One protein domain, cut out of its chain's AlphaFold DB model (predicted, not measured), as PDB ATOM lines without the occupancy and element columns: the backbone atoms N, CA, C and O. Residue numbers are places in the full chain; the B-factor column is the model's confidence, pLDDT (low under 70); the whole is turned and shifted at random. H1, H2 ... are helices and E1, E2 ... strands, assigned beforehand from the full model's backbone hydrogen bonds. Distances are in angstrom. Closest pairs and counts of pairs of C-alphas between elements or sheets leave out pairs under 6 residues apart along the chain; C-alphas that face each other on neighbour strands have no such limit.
ATOM      1  N   ASP A  28     194.016 322.830 239.600       64.88
ATOM      2  CA  ASP A  28     193.327 321.850 238.765       64.88
ATOM      3  C   ASP A  28     192.002 322.476 238.325       64.88
ATOM      4  O   ASP A  28     191.132 322.770 239.147       64.88
ATOM      5  N   ILE A  29     191.879 322.749 237.029       70.25
ATOM      6  CA  ILE A  29     190.685 323.386 236.472       70.25
ATOM      7  C   ILE A  29     189.528 322.405 236.278       70.25
ATOM      8  O   ILE A  29     188.445 322.864 235.935       70.25
ATOM      9  N   GLY A  30     189.717 321.102 236.519       63.56
ATOM     10  CA  GLY A  30     188.802 320.017 236.152       63.56
ATOM     11  C   GLY A  30     187.379 320.067 236.720       63.56
ATOM     12  O   GLY A  30     186.592 319.181 236.406       63.56
ATOM     13  N   GLU A  31     187.020 321.075 237.514       71.12
ATOM     14  CA  GLU A  31     185.661 321.320 238.024       71.12
ATOM     15  C   GLU A  31     185.086 322.685 237.594       71.12
ATOM     16  O   GLU A  31     184.033 323.100 238.069       71.12
ATOM     17  N   SER A  32     185.765 323.396 236.692       86.94
ATOM     18  CA  SER A  32     185.368 324.734 236.233       86.94
ATOM     19  C   SER A  32     184.433 324.663 235.031       86.94
ATOM     20  O   SER A  32     184.610 323.804 234.170       86.94
ATOM     21  N   ARG A  33     183.512 325.616 234.887       93.50
ATOM     22  CA  ARG A  33     182.718 325.762 233.662       93.50
ATOM     23  C   ARG A  33     183.618 326.185 232.506       93.50
ATOM     24  O   ARG A  33     184.348 327.169 232.625       93.50
ATOM     25  N   LEU A  34     183.563 325.449 231.399       93.12
ATOM     26  CA  LEU A  34     184.306 325.773 230.186       93.12
ATOM     27  C   LEU A  34     183.456 326.623 229.243       93.12
ATOM     28  O   LEU A  34     182.268 326.371 229.060       93.12
ATOM     29  N   GLU A  35     184.099 327.597 228.620       95.00
ATOM     30  CA  GLU A  35     183.567 328.390 227.520       95.00
ATOM     31  C   GLU A  35     184.564 328.322 226.361       95.00
ATOM     32  O   GLU A  35     185.767 328.531 226.546       95.00
ATOM     33  N   HIS A  36     184.081 328.023 225.160       94.44
ATOM     34  CA  HIS A  36     184.929 328.066 223.975       94.44
ATOM     35  C   HIS A  36     185.246 329.522 223.591       94.44
ATOM     36  O   HIS A  36     184.364 330.384 223.632       94.44
ATOM     37  N   ASP A  37     186.494 329.812 223.211       95.06
ATOM     38  CA  ASP A  37     186.897 331.129 222.704       95.06
ATOM     39  C   ASP A  37     187.869 330.998 221.521       95.06
ATOM     40  O   ASP A  37     189.049 330.704 221.709       95.06
ATOM     41  N   ASP A  38     187.379 331.294 220.312       92.25
ATOM     42  CA  ASP A  38     188.145 331.287 219.052       92.25
ATOM     43  C   ASP A  38     189.341 332.261 219.042       92.25
ATOM     44  O   ASP A  38     190.218 332.191 218.175       92.25
ATOM     45  N   ASN A  39     189.393 333.222 219.973       93.00
ATOM     46  CA  ASN A  39     190.547 334.114 220.091       93.00
ATOM     47  C   ASN A  39     191.752 333.428 220.733       93.00
ATOM     48  O   ASN A  39     192.857 333.975 220.654       93.00
ATOM     49  N   LEU A  40     191.535 332.275 221.368       92.62
ATOM     50  CA  LEU A  40     192.566 331.389 221.872       92.62
ATOM     51  C   LEU A  40     192.757 330.256 220.861       92.62
ATOM     52  O   LEU A  40     191.806 329.652 220.385       92.62
ATOM     53  N   TYR A  41     194.005 329.966 220.527       89.12
ATOM     54  CA  TYR A  41     194.398 328.900 219.613       89.12
ATOM     55  C   TYR A  41     195.885 328.591 219.775       89.12
ATOM     56  O   TYR A  41     196.675 329.483 220.121       89.12
ATOM     57  N   VAL A  42     196.242 327.344 219.462       87.56
ATOM     58  CA  VAL A  42     197.608 326.882 219.205       87.56
ATOM     59  C   VAL A  42     197.589 325.880 218.064       87.56
ATOM     60  O   VAL A  42     196.747 324.989 218.025       87.56
ATOM     61  N   THR A  43     198.547 326.015 217.156       86.50
ATOM     62  CA  THR A  43     198.728 325.124 216.015       86.50
ATOM     63  C   THR A  43     200.175 324.662 215.970       86.50
ATOM     64  O   THR A  43     201.103 325.472 215.985       86.50
ATOM     65  N   LEU A  44     200.378 323.347 215.902       88.44
ATOM     66  CA  LEU A  44     201.694 322.765 215.654       88.44
ATOM     67  C   LEU A  44     202.149 323.107 214.232       88.44
ATOM     68  O   LEU A  44     201.440 322.806 213.277       88.44
ATOM     69  N   LYS A  45     203.349 323.669 214.084       89.88
ATOM     70  CA  LYS A  45     204.009 323.811 212.779       89.88
ATOM     71  C   LYS A  45     204.919 322.629 212.510       89.88
ATOM     72  O   LYS A  45     204.809 321.979 211.472       89.88
ATOM     73  N   SER A  46     205.785 322.321 213.467       91.75
ATOM     74  CA  SER A  46     206.679 321.176 213.388       91.75
ATOM     75  C   SER A  46     207.002 320.648 214.782       91.75
ATOM     76  O   SER A  46     206.975 321.377 215.770       91.75
ATOM     77  N   GLY A  47     207.289 319.357 214.878       92.00
ATOM     78  CA  GLY A  47     207.716 318.724 216.116       92.00
ATOM     79  C   GLY A  47     208.764 317.666 215.833       92.00
ATOM     80  O   GLY A  47     208.718 316.998 214.804       92.00
ATOM     81  N   ARG A  48     209.712 317.475 216.743       93.25
ATOM     82  CA  ARG A  48     210.684 316.388 216.653       93.25
ATOM     83  C   ARG A  48     210.911 315.778 218.016       93.25
ATOM     84  O   ARG A  48     211.350 316.463 218.936       93.25
ATOM     85  N   PHE A  49     210.660 314.476 218.105       93.19
ATOM     86  CA  PHE A  49     211.068 313.656 219.234       93.19
ATOM     87  C   PHE A  49     212.381 312.971 218.914       93.19
ATOM     88  O   PHE A  49     212.614 312.520 217.792       93.19
ATOM     89  N   THR A  50     213.275 312.946 219.888       93.62
ATOM     90  CA  THR A  50     214.561 312.266 219.796       93.62
ATOM     91  C   THR A  50     214.815 311.544 221.100       93.62
ATOM     92  O   THR A  50     214.873 312.156 222.163       93.62
ATOM     93  N   GLU A  51     214.967 310.236 220.991       94.06
ATOM     94  CA  GLU A  51     215.483 309.391 222.052       94.06
ATOM     95  C   GLU A  51     217.004 309.543 222.199       94.06
ATOM     96  O   GLU A  51     217.730 309.706 221.212       94.06
ATOM     97  N   ALA A  52     217.481 309.454 223.436       90.81
ATOM     98  CA  ALA A  52     218.889 309.381 223.783       90.81
ATOM     99  C   ALA A  52     219.112 308.332 224.880       90.81
ATOM    100  O   ALA A  52     218.478 308.378 225.931       90.81
ATOM    101  N   HIS A  53     220.068 307.433 224.651       90.50
ATOM    102  CA  HIS A  53     220.623 306.559 225.680       90.50
ATOM    103  C   HIS A  53     221.994 307.103 226.075       90.50
ATOM    104  O   HIS A  53     222.871 307.251 225.220       90.50
ATOM    105  N   LEU A  54     222.151 307.471 227.342       88.38
ATOM    106  CA  LEU A  54     223.381 308.064 227.852       88.38
ATOM    107  C   LEU A  54     224.367 306.982 228.307       88.38
ATOM    108  O   LEU A  54     223.989 305.854 228.620       88.38
ATOM    109  N   ASP A  55     225.649 307.347 228.382       87.44
ATOM    110  CA  ASP A  55     226.740 306.433 228.753       87.44
ATOM    111  C   ASP A  55     226.585 305.831 230.163       87.44
ATOM    112  O   ASP A  55     227.165 304.789 230.466       87.44
ATOM    113  N   ASP A  56     225.801 306.472 231.032       86.06
ATOM    114  CA  ASP A  56     225.479 305.998 232.381       86.06
ATOM    115  C   ASP A  56     224.310 304.993 232.422       86.06
ATOM    116  O   ASP A  56     223.901 304.562 233.503       86.06
ATOM    117  N   GLY A  57     223.790 304.591 231.257       86.00
ATOM    118  CA  GLY A  57     222.694 303.634 231.119       86.00
ATOM    119  C   GLY A  57     221.300 304.244 231.283       86.00
ATOM    120  O   GLY A  57     220.334 303.499 231.462       86.00
ATOM    121  N   THR A  58     221.178 305.575 231.287       91.75
ATOM    122  CA  THR A  58     219.884 306.264 231.397       91.75
ATOM    123  C   THR A  58     219.242 306.514 230.034       91.75
ATOM    124  O   THR A  58     219.917 306.800 229.040       91.75
ATOM    125  N   TRP A  59     217.915 306.423 229.996       93.94
ATOM    126  CA  TRP A  59     217.085 306.724 228.835       93.94
ATOM    127  C   TRP A  59     216.447 308.098 228.982       93.94
ATOM    128  O   TRP A  59     215.759 308.370 229.962       93.94
ATOM    129  N   ASN A  60     216.630 308.952 227.982       92.50
ATOM    130  CA  ASN A  60     216.036 310.279 227.931       92.50
ATOM    131  C   ASN A  60     215.361 310.519 226.582       92.50
ATOM    132  O   ASN A  60     215.720 309.942 225.556       92.50
ATOM    133  N   GLY A  61     214.385 311.418 226.584       91.81
ATOM    134  CA  GLY A  61     213.733 311.917 225.382       91.81
ATOM    135  C   GLY A  61     213.808 313.434 225.334       91.81
ATOM    136  O   GLY A  61     213.654 314.101 226.355       91.81
ATOM    137  N   ALA A  62     214.008 313.992 224.150       91.94
ATOM    138  CA  ALA A  62     213.865 315.416 223.905       91.94
ATOM    139  C   ALA A  62     212.772 315.650 222.870       91.94
ATOM    140  O   ALA A  62     212.766 315.012 221.817       91.94
ATOM    141  N   PHE A  63     211.871 316.582 223.169       90.38
ATOM    142  CA  PHE A  63     210.871 317.050 222.224       90.38
ATOM    143  C   PHE A  63     211.064 318.534 221.947       90.38
ATOM    144  O   PHE A  63     211.047 319.349 222.868       90.38
ATOM    145  N   THR A  64     211.264 318.882 220.682       91.12
ATOM    146  CA  THR A  64     211.323 320.272 220.215       91.12
ATOM    147  C   THR A  64     210.138 320.533 219.310       91.12
ATOM    148  O   THR A  64     209.903 319.751 218.389       91.12
ATOM    149  N   VAL A  65     209.411 321.613 219.565       89.88
ATOM    150  CA  VAL A  65     208.143 321.926 218.914       89.88
ATOM    151  C   VAL A  65     208.153 323.371 218.480       89.88
ATOM    152  O   VAL A  65     208.391 324.247 219.297       89.88
ATOM    153  N   GLU A  66     207.838 323.610 217.224       90.94
ATOM    154  CA  GLU A  66     207.517 324.928 216.711       90.94
ATOM    155  C   GLU A  66     205.992 325.043 216.657       90.94
ATOM    156  O   GLU A  66     205.315 324.221 216.026       90.94
ATOM    157  N   THR A  67     205.431 326.038 217.339       88.69
ATOM    158  CA  THR A  67     203.987 326.295 217.336       88.69
ATOM    159  C   THR A  67     203.684 327.723 216.919       88.69
ATOM    160  O   THR A  67     204.477 328.639 217.120       88.69
ATOM    161  N   GLU A  68     202.521 327.929 216.321       89.00
ATOM    162  CA  GLU A  68     201.884 329.240 216.258       89.00
ATOM    163  C   GLU A  68     200.849 329.284 217.379       89.00
ATOM    164  O   GLU A  68     200.038 328.368 217.509       89.00
ATOM    165  N   CYS A  69     200.890 330.313 218.218       88.56
ATOM    166  CA  CYS A  69     199.987 330.436 219.355       88.56
ATOM    167  C   CYS A  69     199.390 331.832 219.454       88.56
ATOM    168  O   CYS A  69     199.866 332.796 218.855       88.56
ATOM    169  N   THR A  70     198.340 331.945 220.260       90.31
ATOM    170  CA  THR A  70     197.714 333.234 220.548       90.31
ATOM    171  C   THR A  70     198.718 334.215 221.158       90.31
ATOM    172  O   THR A  70     199.261 333.928 222.226       90.31
ATOM    173  N   PRO A  71     198.924 335.398 220.542       90.56
ATOM    174  CA  PRO A  71     199.815 336.409 221.086       90.56
ATOM    175  C   PRO A  71     199.417 336.852 222.489       90.56
ATOM    176  O   PRO A  71     198.223 337.000 222.769       90.56
ATOM    177  N   GLY A  72     200.389 337.166 223.345       91.06
ATOM    178  CA  GLY A  72     200.127 337.544 224.738       91.06
ATOM    179  C   GLY A  72     199.153 338.718 224.864       91.06
ATOM    180  O   GLY A  72     198.212 338.676 225.659       91.06
ATOM    181  N   ARG A  73     199.246 339.705 223.964       92.12
ATOM    182  CA  ARG A  73     198.284 340.821 223.900       92.12
ATOM    183  C   ARG A  73     196.835 340.388 223.644       92.12
ATOM    184  O   ARG A  73     195.914 341.043 224.129       92.12
ATOM    185  N   LYS A  74     196.617 339.310 222.880       93.62
ATOM    186  CA  LYS A  74     195.280 338.749 222.639       93.62
ATOM    187  C   LYS A  74     194.795 337.968 223.857       93.62
ATOM    188  O   LYS A  74     193.642 338.135 224.231       93.62
ATOM    189  N   VAL A  75     195.673 337.222 224.531       94.31
ATOM    190  CA  VAL A  75     195.345 336.554 225.805       94.31
ATOM    191  C   VAL A  75     194.903 337.578 226.861       94.31
ATOM    192  O   VAL A  75     193.866 337.412 227.501       94.31
ATOM    193  N   ILE A  76     195.623 338.700 226.984       95.56
ATOM    194  CA  ILE A  76     195.238 339.822 227.859       95.56
ATOM    195  C   ILE A  76     193.879 340.411 227.451       95.56
ATOM    196  O   ILE A  76     193.066 340.749 228.312       95.56
ATOM    197  N   ALA A  77     193.610 340.550 226.149       96.44
ATOM    198  CA  ALA A  77     192.322 341.047 225.669       96.44
ATOM    199  C   ALA A  77     191.166 340.101 226.037       96.44
ATOM    200  O   ALA A  77     190.131 340.581 226.493       96.44
ATOM    201  N   VAL A  78     191.366 338.783 225.927       97.06
ATOM    202  CA  VAL A  78     190.401 337.767 226.385       97.06
ATOM    203  C   VAL A  78     190.151 337.897 227.888       97.06
ATOM    204  O   VAL A  78     188.999 337.901 228.311       97.06
ATOM    205  N   ALA A  79     191.193 338.101 228.702       97.44
ATOM    206  CA  ALA A  79     191.031 338.327 230.140       97.44
ATOM    207  C   ALA A  79     190.197 339.575 230.457       97.44
ATOM    208  O   ALA A  79     189.301 339.527 231.298       97.44
ATOM    209  N   ARG A  80     190.451 340.689 229.763       97.50
ATOM    210  CA  ARG A  80     189.668 341.924 229.931       97.50
ATOM    211  C   ARG A  80     188.210 341.741 229.510       97.50
ATOM    212  O   ARG A  80     187.322 342.233 230.199       97.50
ATOM    213  N   ASP A  81     187.963 341.032 228.411       97.75
ATOM    214  CA  ASP A  81     186.604 340.706 227.970       97.75
ATOM    215  C   ASP A  81     185.888 339.791 228.974       97.75
ATOM    216  O   ASP A  81     184.720 340.015 229.287       97.75
ATOM    217  N   LEU A  82     186.590 338.805 229.539       96.44
ATOM    218  CA  LEU A  82     186.047 337.922 230.569       96.44
ATOM    219  C   LEU A  82     185.636 338.708 231.825       96.44
ATOM    220  O   LEU A  82     184.521 338.537 232.308       96.44
ATOM    221  N   ILE A  83     186.477 339.639 232.294       96.38
ATOM    222  CA  ILE A  83     186.134 340.563 233.393       96.38
ATOM    223  C   ILE A  83     184.873 341.367 233.052       96.38
ATOM    224  O   ILE A  83     183.953 341.453 233.863       96.38
ATOM    225  N   ALA A  84     184.813 341.944 231.849       96.25
ATOM    226  CA  ALA A  84     183.700 342.793 231.432       96.25
ATOM    227  C   ALA A  84     182.366 342.032 231.324       96.25
ATOM    228  O   ALA A  84     181.315 342.603 231.618       96.25
ATOM    229  N   LYS A  85     182.393 340.754 230.922       96.19
ATOM    230  CA  LYS A  85     181.194 339.905 230.806       96.19
ATOM    231  C   LYS A  85     180.711 339.321 232.133       96.19
ATOM    232  O   LYS A  85     179.561 338.896 232.206       96.19
ATOM    233  N   HIS A  86     181.544 339.344 233.171       94.44
ATOM    234  CA  HIS A  86     181.224 338.826 234.502       94.44
ATOM    235  C   HIS A  86     181.296 339.927 235.573       94.44
ATOM    236  O   HIS A  86     182.071 339.812 236.529       94.44
ATOM    237  N   PRO A  87     180.491 341.005 235.460       94.56
ATOM    238  CA  PRO A  87     180.515 342.097 236.433       94.56
ATOM    239  C   PRO A  87     180.186 341.606 237.846       94.56
ATOM    240  O   PRO A  87     180.723 342.121 238.825       94.56
ATOM    241  N   ASP A  88     179.381 340.553 237.951       93.56
ATOM    242  CA  ASP A  88     179.028 339.921 239.209       93.56
ATOM    243  C   ASP A  88     180.266 339.323 239.910       93.56
ATOM    244  O   ASP A  88     180.316 339.300 241.138       93.56
ATOM    245  N   TYR A  89     181.284 338.835 239.195       93.94
ATOM    246  CA  TYR A  89     182.517 338.308 239.810       93.94
ATOM    247  C   TYR A  89     183.377 339.434 240.380       93.94
ATOM    248  O   TYR A  89     184.103 339.235 241.351       93.94
ATOM    249  N   THR A  90     183.286 340.620 239.784       90.88
ATOM    250  CA  THR A  90     184.134 341.769 240.114       90.88
ATOM    251  C   THR A  90     183.665 342.554 241.336       90.88
ATOM    252  O   THR A  90     184.389 343.437 241.802       90.88
ATOM    253  N   GLU A  91     182.495 342.222 241.890       86.38
ATOM    254  CA  GLU A  91     181.971 342.847 243.103       86.38
ATOM    255  C   GLU A  91     183.018 342.816 244.229       86.38
ATOM    256  O   GLU A  91     183.633 341.792 244.531       86.38
ATOM    257  N   ASN A  92     183.246 343.973 244.855       82.44
ATOM    258  CA  ASN A  92     184.233 344.167 245.925       82.44
ATOM    259  C   ASN A  92     185.702 343.924 245.527       82.44
ATOM    260  O   ASN A  92     186.547 343.786 246.411       82.44
ATOM    261  N   ASN A  93     186.028 343.888 244.228       79.62
ATOM    262  CA  ASN A  93     187.382 343.637 243.712       79.62
ATOM    263  C   ASN A  93     188.007 342.324 244.225       79.62
ATOM    264  O   ASN A  93     189.229 342.196 244.281       79.62
ATOM    265  N   GLY A  94     187.175 341.345 244.596       84.31
ATOM    266  CA  GLY A  94     187.612 340.055 245.140       84.31
ATOM    267  C   GLY A  94     187.873 338.969 244.093       84.31
ATOM    268  O   GLY A  94     188.087 337.817 244.467       84.31
ATOM    269  N   HIS A  95     187.809 339.299 242.801       93.56
ATOM    270  CA  HIS A  95     188.045 338.335 241.732       93.56
ATOM    271  C   HIS A  95     189.535 338.065 241.523       93.56
ATOM    272  O   HIS A  95     190.396 338.908 241.782       93.56
ATOM    273  N   SER A  96     189.826 336.884 240.992       95.06
ATOM    274  CA  SER A  96     191.124 336.560 240.414       95.06
ATOM    275  C   SER A  96     190.960 336.158 238.956       95.06
ATOM    276  O   SER A  96     189.953 335.550 238.585       95.06
ATOM    277  N   ILE A  97     191.968 336.465 238.146       95.56
ATOM    278  CA  ILE A  97     192.089 335.966 236.778       95.56
ATOM    279  C   ILE A  97     193.133 334.874 236.739       95.56
ATOM    280  O   ILE A  97     194.236 335.032 237.258       95.56
ATOM    281  N   ILE A  98     192.764 333.766 236.119       93.25
ATOM    282  CA  ILE A  98     193.620 332.607 235.951       93.25
ATOM    283  C   ILE A  98     194.241 332.694 234.563       93.25
ATOM    284  O   ILE A  98     193.524 332.774 233.571       93.25
ATOM    285  N   PHE A  99     195.564 332.647 234.485       91.75
ATOM    286  CA  PHE A  99     196.265 332.376 233.233       91.75
ATOM    287  C   PHE A  99     196.896 331.002 233.338       91.75
ATOM    288  O   PHE A  99     197.517 330.684 234.357       91.75
ATOM    289  N   GLY A 100     196.737 330.184 232.307       87.69
ATOM    290  CA  GLY A 100     197.221 328.818 232.362       87.69
ATOM    291  C   GLY A 100     197.466 328.188 231.009       87.69
ATOM    292  O   GLY A 100     197.186 328.771 229.961       87.69
ATOM    293  N   TYR A 101     198.014 326.985 231.074       81.56
ATOM    294  CA  TYR A 101     198.216 326.098 229.949       81.56
ATOM    295  C   TYR A 101     197.551 324.754 230.265       81.56
ATOM    296  O   TYR A 101     197.768 324.166 231.326       81.56
ATOM    297  N   GLU A 102     196.742 324.266 229.328       76.56
ATOM    298  CA  GLU A 102     196.167 322.918 229.253       76.56
ATOM    299  C   GLU A 102     195.245 322.549 230.425       76.56
ATOM    300  O   GLU A 102     194.029 322.488 230.270       76.56
ATOM    301  N   LYS A 103     195.831 322.323 231.601       76.06
ATOM    302  CA  LYS A 103     195.165 321.968 232.859       76.06
ATOM    303  C   LYS A 103     195.732 322.687 234.087       76.06
ATOM    304  O   LYS A 103     195.232 322.486 235.185       76.06
ATOM    305  N   PHE A 104     196.793 323.476 233.926       78.56
ATOM    306  CA  PHE A 104     197.471 324.168 235.014       78.56
ATOM    307  C   PHE A 104     197.343 325.670 234.832       78.56
ATOM    308  O   PHE A 104     197.642 326.199 233.765       78.56
ATOM    309  N   GLY A 105     196.952 326.369 235.888       83.56
ATOM    310  CA  GLY A 105     196.866 327.822 235.868       83.56
ATOM    311  C   GLY A 105     197.314 328.452 237.171       83.56
ATOM    312  O   GLY A 105     197.404 327.795 238.210       83.56
ATOM    313  N   VAL A 106     197.575 329.753 237.094       86.81
ATOM    314  CA  VAL A 106     197.881 330.611 238.235       86.81
ATOM    315  C   VAL A 106     196.871 331.741 238.278       86.81
ATOM    316  O   VAL A 106     196.653 332.428 237.281       86.81
ATOM    317  N   ALA A 107     196.285 331.935 239.455       90.69
ATOM    318  CA  ALA A 107     195.372 333.026 239.742       90.69
ATOM    319  C   ALA A 107     196.132 334.296 240.164       90.69
ATOM    320  O   ALA A 107     196.967 334.271 241.070       90.69
ATOM    321  N   PHE A 108     195.789 335.422 239.545       91.81
ATOM    322  CA  PHE A 108     196.297 336.753 239.856       91.81
ATOM    323  C   PHE A 108     195.147 337.662 240.282       91.81
ATOM    324  O   PHE A 108     194.051 337.583 239.735       91.81
ATOM    325  N   GLN A 109     195.402 338.549 241.241       92.44
ATOM    326  CA  GLN A 109     194.415 339.485 241.784       92.44
ATOM    327  C   GLN A 109     195.070 340.807 242.191       92.44
ATOM    328  O   GLN A 109     196.286 340.862 242.407       92.44
ATOM    329  N   GLY A 110     194.253 341.847 242.361       90.88
ATOM    330  CA  GLY A 110     194.693 343.162 242.832       90.88
ATOM    331  C   GLY A 110     195.707 343.826 241.898       90.88
ATOM    332  O   GLY A 110     195.628 343.683 240.679       90.88
ATOM    333  N   ASP A 111     196.674 344.540 242.473       90.94
ATOM    334  CA  ASP A 111     197.631 345.354 241.710       90.94
ATOM    335  C   ASP A 111     198.448 344.533 240.707       90.94
ATOM    336  O   ASP A 111     198.603 344.947 239.563       90.94
ATOM    337  N   VAL A 112     198.868 343.320 241.082       90.56
ATOM    338  CA  VAL A 112     199.619 342.424 240.185       90.56
ATOM    339  C   VAL A 112     198.797 342.068 238.946       90.56
ATOM    340  O   VAL A 112     199.326 342.047 237.837       90.56
ATOM    341  N   LEU A 113     197.495 341.812 239.112       93.31
ATOM    342  CA  LEU A 113     196.616 341.569 237.971       93.31
ATOM    343  C   LEU A 113     196.521 342.814 237.083       93.31
ATOM    344  O   LEU A 113     196.642 342.699 235.867       93.31
ATOM    345  N   ASN A 114     196.351 343.998 237.670       93.75
ATOM    346  CA  ASN A 114     196.264 345.248 236.911       93.75
ATOM    347  C   ASN A 114     197.543 345.532 236.108       93.75
ATOM    348  O   ASN A 114     197.459 345.973 234.960       93.75
ATOM    349  N   GLU A 115     198.712 345.249 236.682       94.00
ATOM    350  CA  GLU A 115     200.003 345.368 236.002       94.00
ATOM    351  C   GLU A 115     200.114 344.373 234.837       94.00
ATOM    352  O   GLU A 115     200.396 344.786 233.712       94.00
ATOM    353  N   ILE A 116     199.808 343.088 235.066       93.19
ATOM    354  CA  ILE A 116     199.802 342.047 234.021       93.19
ATOM    355  C   ILE A 116     198.864 342.424 232.876       93.19
ATOM    356  O   ILE A 116     199.218 342.304 231.703       93.19
ATOM    357  N   LEU A 117     197.664 342.901 233.205       95.50
ATOM    358  CA  LEU A 117     196.690 343.313 232.206       95.50
ATOM    359  C   LEU A 117     197.128 344.567 231.456       95.50
ATOM    360  O   LEU A 117     196.562 344.824 230.402       95.50
ATOM    361  N   SER A 118     198.078 345.356 231.957       94.62
ATOM    362  CA  SER A 118     198.528 346.609 231.334       94.62
ATOM    363  C   SER A 118     199.849 346.472 230.573       94.62
ATOM    364  O   SER A 118     200.120 347.296 229.700       94.62
ATOM    365  N   ASP A 119     200.638 345.436 230.858       92.94
ATOM    366  CA  ASP A 119     201.969 345.227 230.292       92.94
ATOM    367  C   ASP A 119     202.152 343.787 229.780       92.94
ATOM    368  O   ASP A 119     202.247 342.819 230.537       92.94
ATOM    369  N   ASN A 120     202.270 343.654 228.455       90.44
ATOM    370  CA  ASN A 120     202.472 342.364 227.801       90.44
ATOM    371  C   ASN A 120     203.824 341.710 228.134       90.44
ATOM    372  O   ASN A 120     203.930 340.479 228.160       90.44
ATOM    373  N   ALA A 121     204.867 342.505 228.388       89.62
ATOM    374  CA  ALA A 121     206.164 341.970 228.789       89.62
ATOM    375  C   ALA A 121     206.069 341.346 230.184       89.62
ATOM    376  O   ALA A 121     206.598 340.254 230.409       89.62
ATOM    377  N   LEU A 122     205.328 341.990 231.089       90.31
ATOM    378  CA  LEU A 122     205.088 341.465 232.426       90.31
ATOM    379  C   LEU A 122     204.200 340.215 232.400       90.31
ATOM    380  O   LEU A 122     204.531 339.224 233.051       90.31
ATOM    381  N   PHE A 123     203.133 340.210 231.593       90.75
ATOM    382  CA  PHE A 123     202.350 338.997 231.334       90.75
ATOM    383  C   PHE A 123     203.244 337.847 230.854       90.75
ATOM    384  O   PHE A 123     203.236 336.770 231.446       90.75
ATOM    385  N   THR A 124     204.079 338.093 229.840       89.31
ATOM    386  CA  THR A 124     205.003 337.087 229.296       89.31
ATOM    387  C   THR A 124     205.996 336.596 230.351       89.31
ATOM    388  O   THR A 124     206.317 335.409 230.389       89.31
ATOM    389  N   TYR A 125     206.485 337.479 231.225       88.19
ATOM    390  CA  TYR A 125     207.365 337.107 232.334       88.19
ATOM    391  C   TYR A 125     206.678 336.136 233.301       88.19
ATOM    392  O   TYR A 125     207.218 335.063 233.575       88.19
ATOM    393  N   TYR A 126     205.474 336.469 233.776       86.69
ATOM    394  CA  TYR A 126     204.732 335.599 234.690       86.69
ATOM    395  C   TYR A 126     204.314 334.290 234.029       86.69
ATOM    396  O   TYR A 126     204.468 333.234 234.639       86.69
ATOM    397  N   PHE A 127     203.856 334.340 232.779       85.56
ATOM    398  CA  PHE A 127     203.459 333.156 232.024       85.56
ATOM    399  C   PHE A 127     204.629 332.181 231.832       85.56
ATOM    400  O   PHE A 127     204.481 330.985 232.069       85.56
ATOM    401  N   ASN A 128     205.825 332.693 231.509       86.62
ATOM    402  CA  ASN A 128     207.046 331.880 231.481       86.62
ATOM    403  C   ASN A 128     207.401 331.311 232.857       86.62
ATOM    404  O   ASN A 128     207.896 330.193 232.938       86.62
ATOM    405  N   GLY A 129     207.140 332.056 233.934       83.62
ATOM    406  CA  GLY A 129     207.286 331.551 235.296       83.62
ATOM    407  C   GLY A 129     206.439 330.302 235.534       83.62
ATOM    408  O   GLY A 129     206.965 329.311 236.022       83.62
ATOM    409  N   VAL A 130     205.163 330.312 235.129       79.50
ATOM    410  CA  VAL A 130     204.298 329.122 235.243       79.50
ATOM    411  C   VAL A 130     204.811 327.990 234.354       79.50
ATOM    412  O   VAL A 130     204.924 326.856 234.805       79.50
ATOM    413  N   TRP A 131     205.173 328.299 233.106       82.94
ATOM    414  CA  TRP A 131     205.677 327.315 232.146       82.94
ATOM    415  C   TRP A 131     206.900 326.543 232.645       82.94
ATOM    416  O   TRP A 131     206.996 325.332 232.456       82.94
ATOM    417  N   MET A 132     207.836 327.237 233.291       84.31
ATOM    418  CA  MET A 132     209.061 326.634 233.821       84.31
ATOM    419  C   MET A 132     208.809 325.670 234.986       84.31
ATOM    420  O   MET A 132     209.660 324.833 235.273       84.31
ATOM    421  N   GLU A 133     207.649 325.763 235.635       80.81
ATOM    422  CA  GLU A 133     207.229 324.856 236.707       80.81
ATOM    423  C   GLU A 133     206.427 323.654 236.175       80.81
ATOM    424  O   GLU A 133     205.978 322.809 236.953       80.81
ATOM    425  N   TYR A 134     206.239 323.539 234.853       79.19
ATOM    426  CA  TYR A 134     205.515 322.421 234.257       79.19
ATOM    427  C   TYR A 134     206.291 321.113 234.378       79.19
ATOM    428  O   TYR A 134     207.279 320.872 233.678       79.19
ATOM    429  N   VAL A 135     205.790 320.245 235.253       83.00
ATOM    430  CA  VAL A 135     206.311 318.900 235.482       83.00
ATOM    431  C   VAL A 135     205.150 317.918 235.496       83.00
ATOM    432  O   VAL A 135     204.167 318.111 236.215       83.00
ATOM    433  N   VAL A 136     205.273 316.833 234.738       81.00
ATOM    434  CA  VAL A 136     204.297 315.740 234.735       81.00
ATOM    435  C   VAL A 136     205.006 314.422 235.017       81.00
ATOM    436  O   VAL A 136     205.880 314.004 234.264       81.00
ATOM    437  N   SER A 137     204.616 313.743 236.097       85.38
ATOM    438  CA  SER A 137     205.084 312.381 236.366       85.38
ATOM    439  C   SER A 137     204.416 311.404 235.395       85.38
ATOM    440  O   SER A 137     203.187 311.348 235.286       85.38
ATOM    441  N   LEU A 138     205.231 310.637 234.674       84.44
ATOM    442  CA  LEU A 138     204.770 309.647 233.700       84.44
ATOM    443  C   LEU A 138     204.738 308.254 234.322       84.44
ATOM    444  O   LEU A 138     203.775 307.508 234.133       84.44
ATOM    445  N   SER A 139     205.750 307.930 235.113       87.31
ATOM    446  CA  SER A 139     205.837 306.717 235.920       87.31
ATOM    447  C   SER A 139     206.657 306.999 237.178       87.31
ATOM    448  O   SER A 139     207.089 308.130 237.406       87.31
ATOM    449  N   ASP A 140     206.929 305.957 237.961       87.81
ATOM    450  CA  ASP A 140     207.847 306.028 239.103       87.81
ATOM    451  C   ASP A 140     209.283 306.407 238.692       87.81
ATOM    452  O   ASP A 140     210.089 306.824 239.527       87.81
ATOM    453  N   PHE A 141     209.601 306.283 237.402       92.12
ATOM    454  CA  PHE A 141     210.952 306.410 236.866       92.12
ATOM    455  C   PHE A 141     211.138 307.545 235.870       92.12
ATOM    456  O   PHE A 141     212.276 307.895 235.576       92.12
ATOM    457  N   PHE A 142     210.049 308.087 235.326       91.75
ATOM    458  CA  PHE A 142     210.114 309.072 234.258       91.75
ATOM    459  C   PHE A 142     209.212 310.262 234.538       91.75
ATOM    460  O   PHE A 142     208.057 310.122 234.956       91.75
ATOM    461  N   GLU A 143     209.732 311.442 234.237       91.00
ATOM    462  CA  GLU A 143     209.002 312.700 234.287       91.00
ATOM    463  C   GLU A 143     209.172 313.480 232.989       91.00
ATOM    464  O   GLU A 143     210.169 313.346 232.285       91.00
ATOM    465  N   TYR A 144     208.186 314.309 232.690       87.12
ATOM    466  CA  TYR A 144     208.181 315.222 231.566       87.12
ATOM    467  C   TYR A 144     208.290 316.656 232.077       87.12
ATOM    468  O   TYR A 144     207.531 317.043 232.971       87.12
ATOM    469  N   ARG A 145     209.228 317.436 231.539       87.75
ATOM    470  CA  ARG A 145     209.494 318.822 231.951       87.75
ATOM    471  C   ARG A 145     209.711 319.735 230.764       87.75
ATOM    472  O   ARG A 145     210.225 319.310 229.733       87.75
ATOM    473  N   THR A 146     209.393 321.008 230.938       86.81
ATOM    474  CA  THR A 146     209.773 322.053 229.985       86.81
ATOM    475  C   THR A 146     211.263 322.374 230.096       86.81
ATOM    476  O   THR A 146     211.874 322.286 231.163       86.81
ATOM    477  N   LEU A 147     211.872 322.736 228.969       82.81
ATOM    478  CA  LEU A 147     213.273 323.120 228.869       82.81
ATOM    479  C   LEU A 147     213.373 324.567 228.390       82.81
ATOM    480  O   LEU A 147     213.526 324.854 227.203       82.81
ATOM    481  N   GLY A 148     213.343 325.476 229.357       82.56
ATOM    482  CA  GLY A 148     213.486 326.901 229.106       82.56
ATOM    483  C   GLY A 148     212.157 327.607 228.830       82.56
ATOM    484  O   GLY A 148     211.109 326.971 228.678       82.56
ATOM    485  N   PRO A 149     212.191 328.950 228.836       79.88
ATOM    486  CA  PRO A 149     211.002 329.759 228.647       79.88
ATOM    487  C   PRO A 149     210.475 329.595 227.222       79.88
ATOM    488  O   PRO A 149     211.249 329.438 226.282       79.88
ATOM    489  N   ILE A 150     209.162 329.738 227.077       74.88
ATOM    490  CA  ILE A 150     208.458 329.874 225.798       74.88
ATOM    491  C   ILE A 150     209.045 331.046 224.996       74.88
ATOM    492  O   ILE A 150     209.163 330.947 223.789       74.88
ATOM    493  N   ALA A 151     209.480 332.108 225.694       63.97
ATOM    494  CA  ALA A 151     210.069 333.341 225.163       63.97
ATOM    495  C   ALA A 151     209.214 334.035 224.078       63.97
ATOM    496  O   ALA A 151     208.941 333.501 223.019       63.97
ATOM    497  N   GLN A 152     208.842 335.297 224.318       69.50
ATOM    498  CA  GLN A 152     208.143 336.143 223.336       69.50
ATOM    499  C   GLN A 152     206.829 335.535 222.804       69.50
ATOM    500  O   GLN A 152     206.709 335.253 221.619       69.50
ATOM    501  N   LEU A 153     205.794 335.443 223.649       70.00
ATOM    502  CA  LEU A 153     204.448 335.024 223.215       70.00
ATOM    503  C   LEU A 153     203.881 335.853 222.047       70.00
ATOM    504  O   LEU A 153     202.934 335.427 221.411       70.00
ATOM    505  N   ASP A 154     204.434 337.033 221.760       76.31
ATOM    506  CA  ASP A 154     204.042 337.878 220.628       76.31
ATOM    507  C   ASP A 154     204.756 337.547 219.303       76.31
ATOM    508  O   ASP A 154     204.497 338.209 218.292       76.31
ATOM    509  N   ALA A 155     205.657 336.562 219.294       77.31
ATOM    510  CA  ALA A 155     206.287 336.072 218.079       77.31
ATOM    511  C   ALA A 155     205.267 335.350 217.181       77.31
ATOM    512  O   ALA A 155     204.274 334.798 217.650       77.31
ATOM    513  N   ALA A 156     205.519 335.352 215.868       77.25
ATOM    514  CA  ALA A 156     204.688 334.620 214.906       77.25
ATOM    515  C   ALA A 156     204.752 333.100 215.121       77.25
ATOM    516  O   ALA A 156     203.844 332.375 214.731       77.25
ATOM    517  N   SER A 157     205.835 332.631 215.736       83.38
ATOM    518  CA  SER A 157     205.991 331.256 216.157       83.38
ATOM    519  C   SER A 157     206.853 331.189 217.408       83.38
ATOM    520  O   SER A 157     207.663 332.082 217.672       83.38
ATOM    521  N   VAL A 158     206.632 330.140 218.181       86.62
ATOM    522  CA  VAL A 158     207.233 329.885 219.471       86.62
ATOM    523  C   VAL A 158     207.871 328.502 219.446       86.62
ATOM    524  O   VAL A 158     207.223 327.514 219.097       86.62
ATOM    525  N   ASP A 159     209.121 328.440 219.897       87.44
ATOM    526  CA  ASP A 159     209.849 327.191 220.078       87.44
ATOM    527  C   ASP A 159     209.665 326.674 221.504       87.44
ATOM    528  O   ASP A 159     210.180 327.234 222.475       87.44
ATOM    529  N   LEU A 160     208.979 325.549 221.635       87.62
ATOM    530  CA  LEU A 160     208.830 324.819 222.882       87.62
ATOM    531  C   LEU A 160     209.827 323.675 222.918       87.62
ATOM    532  O   LEU A 160     210.044 322.962 221.937       87.62
ATOM    533  N   ARG A 161     210.429 323.472 224.081       88.44
ATOM    534  CA  ARG A 161     211.350 322.366 224.305       88.44
ATOM    535  C   ARG A 161     210.948 321.647 225.563       88.44
ATOM    536  O   ARG A 161     210.600 322.277 226.559       88.44
ATOM    537  N   PHE A 162     211.036 320.333 225.510       88.75
ATOM    538  CA  PHE A 162     210.674 319.473 226.611       88.75
ATOM    539  C   PHE A 162     211.638 318.310 226.720       88.75
ATOM    540  O   PHE A 162     212.181 317.839 225.717       88.75
ATOM    541  N   TRP A 163     211.804 317.828 227.941       90.00
ATOM    542  CA  TRP A 163     212.553 316.626 228.241       90.00
ATOM    543  C   TRP A 163     211.675 315.601 228.928       90.00
ATOM    544  O   TRP A 163     210.940 315.916 229.860       90.00
ATOM    545  N   LEU A 164     211.811 314.362 228.475       91.62
ATOM    546  CA  LEU A 164     211.430 313.183 229.222       91.62
ATOM    547  C   LEU A 164     212.692 312.671 229.911       91.62
ATOM    548  O   LEU A 164     213.635 312.252 229.239       91.62
ATOM    549  N   LEU A 165     212.721 312.772 231.235       91.31
ATOM    550  CA  LEU A 165     213.893 312.505 232.056       91.31
ATOM    551  C   LEU A 165     213.688 311.253 232.892       91.31
ATOM    552  O   LEU A 165     212.646 311.093 233.533       91.31
ATOM    553  N   GLN A 166     214.716 310.413 232.933       93.00
ATOM    554  CA  GLN A 166     214.810 309.330 233.897       93.00
ATOM    555  C   GLN A 166     215.189 309.880 235.281       93.00
ATOM    556  O   GLN A 166     216.238 310.495 235.456       93.00
ATOM    557  N   THR A 167     214.346 309.644 236.282       90.56
ATOM    558  CA  THR A 167     214.539 310.143 237.655       90.56
ATOM    559  C   THR A 167     215.294 309.163 238.551       90.56
ATOM    560  O   THR A 167     215.787 309.554 239.610       90.56
ATOM    561  N   GLN A 168     215.398 307.890 238.150       88.69
ATOM    562  CA  GLN A 168     216.061 306.824 238.910       88.69
ATOM    563  C   GLN A 168     216.796 305.855 237.978       88.69
ATOM    564  O   GLN A 168     216.323 305.574 236.884       88.69
ATOM    565  N   PHE A 169     217.928 305.294 238.406       87.12
ATOM    566  CA  PHE A 169     218.644 304.258 237.645       87.12
ATOM    567  C   PHE A 169     217.902 302.915 237.641       87.12
ATOM    568  O   PHE A 169     217.214 302.584 238.606       87.12
ATOM    569  N   GLY A 170     218.095 302.114 236.586       85.00
ATOM    570  CA  GLY A 170     217.549 300.753 236.480       85.00
ATOM    571  C   GLY A 170     216.383 300.507 235.504       85.00
ATOM    572  O   GLY A 170     216.260 299.357 235.083       85.00
ATOM    573  N   PRO A 171     215.563 301.500 235.101       90.25
ATOM    574  CA  PRO A 171     214.538 301.309 234.082       90.25
ATOM    575  C   PRO A 171     215.090 300.763 232.766       90.25
ATOM    576  O   PRO A 171     216.153 301.159 232.288       90.25
ATOM    577  N   SER A 172     214.322 299.869 232.163       93.00
ATOM    578  CA  SER A 172     214.561 299.326 230.830       93.00
ATOM    579  C   SER A 172     214.119 300.294 229.727       93.00
ATOM    580  O   SER A 172     213.266 301.161 229.927       93.00
ATOM    581  N   HIS A 173     214.625 300.071 228.511       93.81
ATOM    582  CA  HIS A 173     214.128 300.754 227.316       93.81
ATOM    583  C   HIS A 173     212.610 300.555 227.128       93.81
ATOM    584  O   HIS A 173     211.897 301.476 226.752       93.81
ATOM    585  N   GLU A 174     212.075 299.375 227.455       94.50
ATOM    586  CA  GLU A 174     210.632 299.122 227.359       94.50
ATOM    587  C   GLU A 174     209.822 300.033 228.300       94.50
ATOM    588  O   GLU A 174     208.739 300.505 227.941       94.50
ATOM    589  N   GLU A 175     210.336 300.315 229.498       93.56
ATOM    590  CA  GLU A 175     209.713 301.256 230.432       93.56
ATOM    591  C   GLU A 175     209.802 302.700 229.938       93.56
ATOM    592  O   GLU A 175     208.830 303.444 230.082       93.56
ATOM    593  N   PHE A 176     210.910 303.069 229.291       93.06
ATOM    594  CA  PHE A 176     211.034 304.352 228.601       93.06
ATOM    595  C   PHE A 176     209.988 304.488 227.486       93.06
ATOM    596  O   PHE A 176     209.227 305.457 227.466       93.06
ATOM    597  N   VAL A 177     209.851 303.477 226.622       93.19
ATOM    598  CA  VAL A 177     208.843 303.461 225.548       93.19
ATOM    599  C   VAL A 177     207.426 303.575 226.104       93.19
ATOM    600  O   VAL A 177     206.615 304.346 225.586       93.19
ATOM    601  N   LYS A 178     207.114 302.866 227.195       91.56
ATOM    602  CA  LYS A 178     205.820 302.996 227.887       91.56
ATOM    603  C   LYS A 178     205.593 304.416 228.412       91.56
ATOM    604  O   LYS A 178     204.479 304.924 228.283       91.56
ATOM    605  N   ALA A 179     206.619 305.064 228.966       89.94
ATOM    606  CA  ALA A 179     206.524 306.443 229.439       89.94
ATOM    607  C   ALA A 179     206.282 307.430 228.284       89.94
ATOM    608  O   ALA A 179     205.369 308.250 228.382       89.94
ATOM    609  N   VAL A 180     207.011 307.312 227.168       89.56
ATOM    610  CA  VAL A 180     206.815 308.156 225.969       89.56
ATOM    611  C   VAL A 180     205.397 308.005 225.417       89.56
ATOM    612  O   VAL A 180     204.709 308.998 225.178       89.56
ATOM    613  N   ARG A 181     204.908 306.767 225.291       89.50
ATOM    614  CA  ARG A 181     203.539 306.480 224.823       89.50
ATOM    615  C   ARG A 181     202.458 307.070 225.727       89.50
ATOM    616  O   ARG A 181     201.369 307.357 225.240       89.50
ATOM    617  N   LYS A 182     202.745 307.261 227.020       81.69
ATOM    618  CA  LYS A 182     201.837 307.925 227.964       81.69
ATOM    619  C   LYS A 182     201.796 309.440 227.772       81.69
ATOM    620  O   LYS A 182     200.749 310.022 228.036       81.69
ATOM    621  N   VAL A 183     202.894 310.067 227.327       73.31
ATOM    622  CA  VAL A 183     202.924 311.516 227.071       73.31
ATOM    623  C   VAL A 183     201.883 311.863 226.028       73.31
ATOM    624  O   VAL A 183     201.009 312.649 226.346       73.31
ATOM    625  N   GLY A 184     201.924 311.247 224.840       65.94
ATOM    626  CA  GLY A 184     200.820 311.244 223.865       65.94
ATOM    627  C   GLY A 184     200.161 312.591 223.518       65.94
ATOM    628  O   GLY A 184     199.092 312.572 222.924       65.94
ATOM    629  N   TYR A 185     200.712 313.736 223.924       69.81
ATOM    630  CA  TYR A 185     200.004 315.012 223.955       69.81
ATOM    631  C   TYR A 185     200.994 316.153 224.149       69.81
ATOM    632  O   TYR A 185     201.605 316.223 225.212       69.81
ATOM    633  N   ILE A 186     201.184 317.019 223.141       64.81
ATOM    634  CA  ILE A 186     201.999 318.240 223.281       64.81
ATOM    635  C   ILE A 186     201.581 319.318 222.256       64.81
ATOM    636  O   ILE A 186     202.174 319.423 221.178       64.81
ATOM    637  N   PRO A 187     200.551 320.122 222.568       65.19
ATOM    638  CA  PRO A 187     200.617 321.548 222.238       65.19
ATOM    639  C   PRO A 187     200.121 322.476 223.367       65.19
ATOM    640  O   PRO A 187     199.130 322.208 224.038       65.19
ATOM    641  N   LEU A 188     200.811 323.618 223.503       77.31
ATOM    642  CA  LEU A 188     200.661 324.695 224.499       77.31
ATOM    643  C   LEU A 188     199.271 325.364 224.505       77.31
ATOM    644  O   LEU A 188     199.127 326.520 224.135       77.31
ATOM    645  N   ASN A 189     198.215 324.682 224.928       83.88
ATOM    646  CA  ASN A 189     196.878 325.278 224.902       83.88
ATOM    647  C   ASN A 189     196.713 326.328 226.006       83.88
ATOM    648  O   ASN A 189     196.530 325.982 227.168       83.88
ATOM    649  N   VAL A 190     196.769 327.614 225.654       89.06
ATOM    650  CA  VAL A 190     196.570 328.711 226.611       89.06
ATOM    651  C   VAL A 190     195.088 328.847 226.950       89.06
ATOM    652  O   VAL A 190     194.251 328.887 226.052       89.06
ATOM    653  N   PHE A 191     194.771 328.979 228.236       91.19
ATOM    654  CA  PHE A 191     193.424 329.292 228.707       91.19
ATOM    655  C   PHE A 191     193.426 330.508 229.637       91.19
ATOM    656  O   PHE A 191     194.442 330.855 230.252       91.19
ATOM    657  N   VAL A 192     192.263 331.147 229.749       95.31
ATOM    658  CA  VAL A 192     192.039 332.306 230.621       95.31
ATOM    659  C   VAL A 192     190.807 332.063 231.474       95.31
ATOM    660  O   VAL A 192     189.758 331.727 230.945       95.31
ATOM    661  N   GLY A 193     190.909 332.256 232.782       95.38
ATOM    662  CA  GLY A 193     189.815 332.026 233.713       95.38
ATOM    663  C   GLY A 193     189.474 333.217 234.589       95.38
ATOM    664  O   GLY A 193     190.299 334.105 234.784       95.38
ATOM    665  N   ILE A 194     188.277 333.200 235.171       95.88
ATOM    666  CA  ILE A 194     187.859 334.107 236.239       95.88
ATOM    667  C   ILE A 194     187.270 333.301 237.394       95.88
ATOM    668  O   ILE A 194     186.490 332.368 237.198       95.88
ATOM    669  N   MET A 195     187.654 333.672 238.611       93.88
ATOM    670  CA  MET A 195     187.144 333.071 239.840       93.88
ATOM    671  C   MET A 195     186.848 334.146 240.883       93.88
ATOM    672  O   MET A 195     187.512 335.182 240.933       93.88
ATOM    673  N   ALA A 196     185.865 333.882 241.738       92.56
ATOM    674  CA  ALA A 196     185.517 334.723 242.876       92.56
ATOM    675  C   ALA A 196     184.935 333.859 244.012       92.56
ATOM    676  O   ALA A 196     184.391 332.784 243.742       92.56
ATOM    677  N   PRO A 197     185.027 334.290 245.284       90.19
ATOM    678  CA  PRO A 197     184.473 333.536 246.406       90.19
ATOM    679  C   PRO A 197     182.982 333.219 246.230       90.19
ATOM    680  O   PRO A 197     182.177 334.106 245.957       90.19
ATOM    681  N   GLY A 198     182.613 331.949 246.421       88.88
ATOM    682  CA  GLY A 198     181.223 331.490 246.319       88.88
ATOM    683  C   GLY A 198     180.677 331.396 244.892       88.88
ATOM    684  O   GLY A 198     179.475 331.187 244.732       88.88
ATOM    685  N   LYS A 199     181.529 331.541 243.869       90.75
ATOM    686  CA  LYS A 199     181.151 331.421 242.459       90.75
ATOM    687  C   LYS A 199     181.849 330.247 241.799       90.75
ATOM    688  O   LYS A 199     182.963 329.883 242.171       90.75
ATOM    689  N   GLU A 200     181.175 329.667 240.817       92.19
ATOM    690  CA  GLU A 200     181.781 328.685 239.924       92.19
ATOM    691  C   GLU A 200     182.950 329.336 239.171       92.19
ATOM    692  O   GLU A 200     182.874 330.497 238.794       92.19
ATOM    693  N   THR A 201     184.060 328.630 238.969       93.19
ATOM    694  CA  THR A 201     185.149 329.174 238.143       93.19
ATOM    695  C   THR A 201     184.775 329.033 236.673       93.19
ATOM    696  O   THR A 201     184.294 327.980 236.260       93.19
ATOM    697  N   VAL A 202     185.012 330.077 235.880       95.12
ATOM    698  CA  VAL A 202     184.774 330.068 234.429       95.12
ATOM    699  C   VAL A 202     186.118 330.095 233.724       95.12
ATOM    700  O   VAL A 202     186.936 330.961 234.024       95.12
ATOM    701  N   ILE A 203     186.347 329.170 232.794       94.94
ATOM    702  CA  ILE A 203     187.567 329.073 231.990       94.94
ATOM    703  C   ILE A 203     187.209 329.191 230.513       94.94
ATOM    704  O   ILE A 203     186.421 328.407 229.994       94.94
ATOM    705  N   ARG A 204     187.861 330.121 229.823       95.75
ATOM    706  CA  ARG A 204     187.882 330.201 228.369       95.75
ATOM    707  C   ARG A 204     189.043 329.436 227.786       95.75
ATOM    708  O   ARG A 204     190.184 329.619 228.216       95.75
ATOM    709  N   THR A 205     188.749 328.610 226.796       93.19
ATOM    710  CA  THR A 205     189.690 327.655 226.213       93.19
ATOM    711  C   THR A 205     189.532 327.585 224.691       93.19
ATOM    712  O   THR A 205     188.420 327.760 224.192       93.19
ATOM    713  N   PRO A 206     190.609 327.277 223.940       91.19
ATOM    714  CA  PRO A 206     190.505 326.921 222.521       91.19
ATOM    715  C   PRO A 206     189.736 325.610 222.277       91.19
ATOM    716  O   PRO A 206     189.374 325.303 221.146       91.19
ATOM    717  N   GLY A 207     189.523 324.804 223.320       90.00
ATOM    718  CA  GLY A 207     188.795 323.536 223.252       90.00
ATOM    719  C   GLY A 207     187.278 323.692 223.375       90.00
ATOM    720  O   GLY A 207     186.742 324.793 223.391       90.00
ATOM    721  N   SER A 208     186.573 322.572 223.491       90.50
ATOM    722  CA  SER A 208     185.126 322.517 223.696       90.50
ATOM    723  C   SER A 208     184.705 322.959 225.100       90.50
ATOM    724  O   SER A 208     185.505 322.989 226.033       90.50
ATOM    725  N   GLU A 209     183.400 323.163 225.270       91.75
ATOM    726  CA  GLU A 209     182.738 323.457 226.552       91.75
ATOM    727  C   GLU A 209     182.641 322.239 227.495       91.75
ATOM    728  O   GLU A 209     182.094 322.321 228.594       91.75
ATOM    729  N   ALA A 210     183.188 321.093 227.087       90.62
ATOM    730  CA  ALA A 210     183.231 319.869 227.871       90.62
ATOM    731  C   ALA A 210     184.669 319.397 228.087       90.62
ATOM    732  O   ALA A 210     185.541 319.590 227.238       90.62
ATOM    733  N   TYR A 211     184.905 318.744 229.223       89.94
ATOM    734  CA  TYR A 211     186.173 318.079 229.500       89.94
ATOM    735  C   TYR A 211     186.203 316.648 228.974       89.94
ATOM    736  O   TYR A 211     185.181 315.959 228.954       89.94
ATOM    737  N   VAL A 212     187.414 316.171 228.710       88.38
ATOM    738  CA  VAL A 212     187.743 314.770 228.458       88.38
ATOM    739  C   VAL A 212     188.844 314.299 229.404       88.38
ATOM    740  O   VAL A 212     189.707 315.080 229.816       88.38
ATOM    741  N   ASP A 213     188.830 313.008 229.723       86.38
ATOM    742  CA  ASP A 213     189.902 312.369 230.480       86.38
ATOM    743  C   ASP A 213     191.010 311.893 229.540       86.38
ATOM    744  O   ASP A 213     190.760 311.245 228.521       86.38
ATOM    745  N   THR A 214     192.253 312.193 229.902       80.38
ATOM    746  CA  THR A 214     193.450 311.794 229.154       80.38
ATOM    747  C   THR A 214     194.451 311.113 230.089       80.38
ATOM    748  O   THR A 214     194.352 311.254 231.313       80.38
ATOM    749  N   PRO A 215     195.477 310.419 229.561       74.38
ATOM    750  CA  PRO A 215     196.577 309.905 230.381       74.38
ATOM    751  C   PRO A 215     197.320 310.981 231.188       74.38
ATOM    752  O   PRO A 215     198.006 310.651 232.159       74.38
ATOM    753  N   LEU A 216     197.179 312.253 230.802       71.38
ATOM    754  CA  LEU A 216     197.729 313.406 231.504       71.38
ATOM    755  C   LEU A 216     196.693 314.107 232.393       71.38
ATOM    756  O   LEU A 216     197.005 315.150 232.952       71.38
ATOM    757  N   GLY A 217     195.495 313.562 232.585       78.12
ATOM    758  CA  GLY A 217     194.434 314.154 233.402       78.12
ATOM    759  C   GLY A 217     193.313 314.777 232.574       78.12
ATOM    760  O   GLY A 217     193.189 314.520 231.375       78.12
ATOM    761  N   ARG A 218     192.472 315.567 233.239       84.44
ATOM    762  CA  ARG A 218     191.259 316.135 232.654       84.44
ATOM    763  C   ARG A 218     191.580 317.445 231.927       84.44
ATOM    764  O   ARG A 218     192.156 318.350 232.521       84.44
ATOM    765  N   VAL A 219     191.227 317.537 230.646       87.06
ATOM    766  CA  VAL A 219     191.485 318.711 229.785       87.06
ATOM    767  C   VAL A 219     190.236 319.061 228.975       87.06
ATOM    768  O   VAL A 219     189.368 318.199 228.818       87.06
ATOM    769  N   PRO A 220     190.098 320.291 228.456       89.19
ATOM    770  CA  PRO A 220     189.060 320.600 227.477       89.19
ATOM    771  C   PRO A 220     189.100 319.634 226.279       89.19
ATOM    772  O   PRO A 220     190.171 319.327 225.754       89.19
ATOM    773  N   GLY A 221     187.940 319.144 225.838       89.69
ATOM    774  CA  GLY A 221     187.806 318.412 224.575       89.69
ATOM    775  C   GLY A 221     188.128 319.308 223.376       89.69
ATOM    776  O   GLY A 221     188.366 320.502 223.532       89.69
ATOM    777  N   GLY A 222     188.195 318.764 222.162       89.31
ATOM    778  CA  GLY A 222     188.505 319.560 220.963       89.31
ATOM    779  C   GLY A 222     189.945 320.093 220.869       89.31
ATOM    780  O   GLY A 222     190.329 320.603 219.822       89.31
ATOM    781  N   LEU A 223     190.765 319.949 221.917       88.69
ATOM    782  CA  LEU A 223     192.184 320.291 221.855       88.69
ATOM    783  C   LEU A 223     192.936 319.313 220.948       88.69
ATOM    784  O   LEU A 223     192.657 318.108 220.924       88.69
ATOM    785  N   GLN A 224     193.906 319.843 220.208       87.94
ATOM    786  CA  GLN A 224     194.775 319.049 219.347       87.94
ATOM    787  C   GLN A 224     195.914 318.405 220.145       87.94
ATOM    788  O   GLN A 224     196.318 318.915 221.190       87.94
ATOM    789  N   TYR A 225     196.439 317.281 219.658       87.81
ATOM    790  CA  TYR A 225     197.507 316.534 220.312       87.81
ATOM    791  C   TYR A 225     198.317 315.662 219.347       87.81
ATOM    792  O   TYR A 225     197.864 315.334 218.253       87.81
ATOM    793  N   ILE A 226     199.520 315.265 219.772       89.00
ATOM    794  CA  ILE A 226     200.413 314.369 219.024       89.00
ATOM    795  C   ILE A 226     200.354 312.981 219.648       89.00
ATOM    796  O   ILE A 226     200.816 312.794 220.768       89.00
ATOM    797  N   ASP A 227     199.834 311.996 218.921       88.56
ATOM    798  CA  ASP A 227     199.718 310.637 219.445       88.56
ATOM    799  C   ASP A 227     201.039 309.858 219.352       88.56
ATOM    800  O   ASP A 227     201.459 309.416 218.281       88.56
ATOM    801  N   PHE A 228     201.658 309.626 220.506       88.75
ATOM    802  CA  PHE A 228     202.856 308.799 220.638       88.75
ATOM    803  C   PHE A 228     202.562 307.303 220.811       88.75
ATOM    804  O   PHE A 228     203.508 306.526 220.905       88.75
ATOM    805  N   SER A 229     201.300 306.857 220.839       86.81
ATOM    806  CA  SER A 229     200.924 305.467 221.158       86.81
ATOM    807  C   SER A 229     201.588 304.416 220.263       86.81
ATOM    808  O   SER A 229     201.822 303.290 220.707       86.81
ATOM    809  N   GLN A 230     201.915 304.790 219.022       87.06
ATOM    810  CA  GLN A 230     202.562 303.917 218.041       87.06
ATOM    811  C   GLN A 230     204.086 304.084 217.976       87.06
ATOM    812  O   GLN A 230     204.749 303.289 217.316       87.06
ATOM    813  N   TRP A 231     204.666 305.081 218.654       91.31
ATOM    814  CA  TRP A 231     206.117 305.276 218.667       91.31
ATOM    815  C   TRP A 231     206.811 304.133 219.422       91.31
ATOM    816  O   TRP A 231     206.265 303.614 220.398       91.31
TER     817      TRP A 231
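What this domain is: This is residues 28 to 231 of the 249 residues of an uncharacterized protein of Luteibacter sp. Sphag1AF (UniProt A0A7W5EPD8). Two lobes lie end to end: one is the antiparallel sheet E2, E3, E8, E7, E6 with H4 over one face, the other the mixed sheet E1, E10, E9, E4, E5 with H1, H2 and H3 on one face, each two layers, a sheet with helix on one side. The small hairpin E11 and E12 sits beside E1 and E10, and the last stretch, with E13, runs from there toward the H4 lobe. The printed part has 204 residues with four named helices and thirteen strands, in the order E1 E2 E3 H1 E4 E5 H2 H3 E6 E7 E8 H4 E9 E10 E11 E12 E13, a mixed class. It is compact, with a radius of gyration of the C-alphas of 18.0 A, yet elongated, spanning 58 by 31 by 27 A.

Where its parts are: E2, residues 42 to 53, is 31.4 A long and bends by 69 degrees at residue 45; its C-alpha 42 is at (197.608, 326.882, 219.205). E3 is 59 to 69, 30.7 A; E8 158 to 166, 26.2 A; E7 142 to 146; E6 135 to 137; H4 173 to 183, 15.5 A. E1 is 33 to 36, beginning at (182.718, 325.762, 233.662); E10 202 to 205; E9 190 to 195; E4 96 to 101; E5 104 to 108. H1 is 72 to 85, 20.0 A; H2 110 to 118; H3 120 to 132, 18.1 A. E11 is 211 to 214, E12 217 to 220, and E13 224 to 226, ending at (200.413, 314.369, 219.024).

How they stand to each other: E2 and E3 form a hairpin, with N 48 and O 64 2.8 A apart, within hydrogen-bond range. E3 and E8 are antiparallel, N 63 to O 162 2.9 A. E6, E7 and E8 make a meander, each strand the antiparallel neighbour of the one before; N 145 and O 163 are 2.8 A apart, N 136 and O 144 2.9 A. H4 is over E3 and E8 at a height over the sheet of 8.4 A; the closest C-alphas of H4 and E3 are Phe 176 and Trp 59, 6.5 A. In the other sheet E1 and E10 are parallel, N 35 to O 203 2.8 A, and E9 and E4 antiparallel, N 98 to O 193 2.8 A. H1 is on it at a height of 9.2 A, its Ala 79 and Val 192 of E9 being the closest C-alphas, 6.1 A. With residues 76 to 80 alone, H1 touches H2 at a steep tilt of 54 degrees, opposite ways, the closest C-alphas being Ile 76 and Leu 117, 5.8 A. H3 is on the sheet too, at 9.1 A, and H2 and H3 touch only at the corner, the closest C-alphas being Ile 116 and Phe 123, 4.8 A. E11 and E12 are a hairpin, N 212 to O 219 2.8 A; E13 pairs with no named strand. In H1, H2, H3 and H4 every O i to N i+4 pair is within hydrogen-bond range. H1 and H4 are apart.

The domain as a whole: The C-alphas farthest apart, Asp 55 and Glu 91, are 59.5 A apart. The printed part has no cut, and the link from E7 to E8, 11 residues, is long. Mean pLDDT of the printed part is 88.0; residues 28, 30, 151 to 152 and 184 to 187 are under 70.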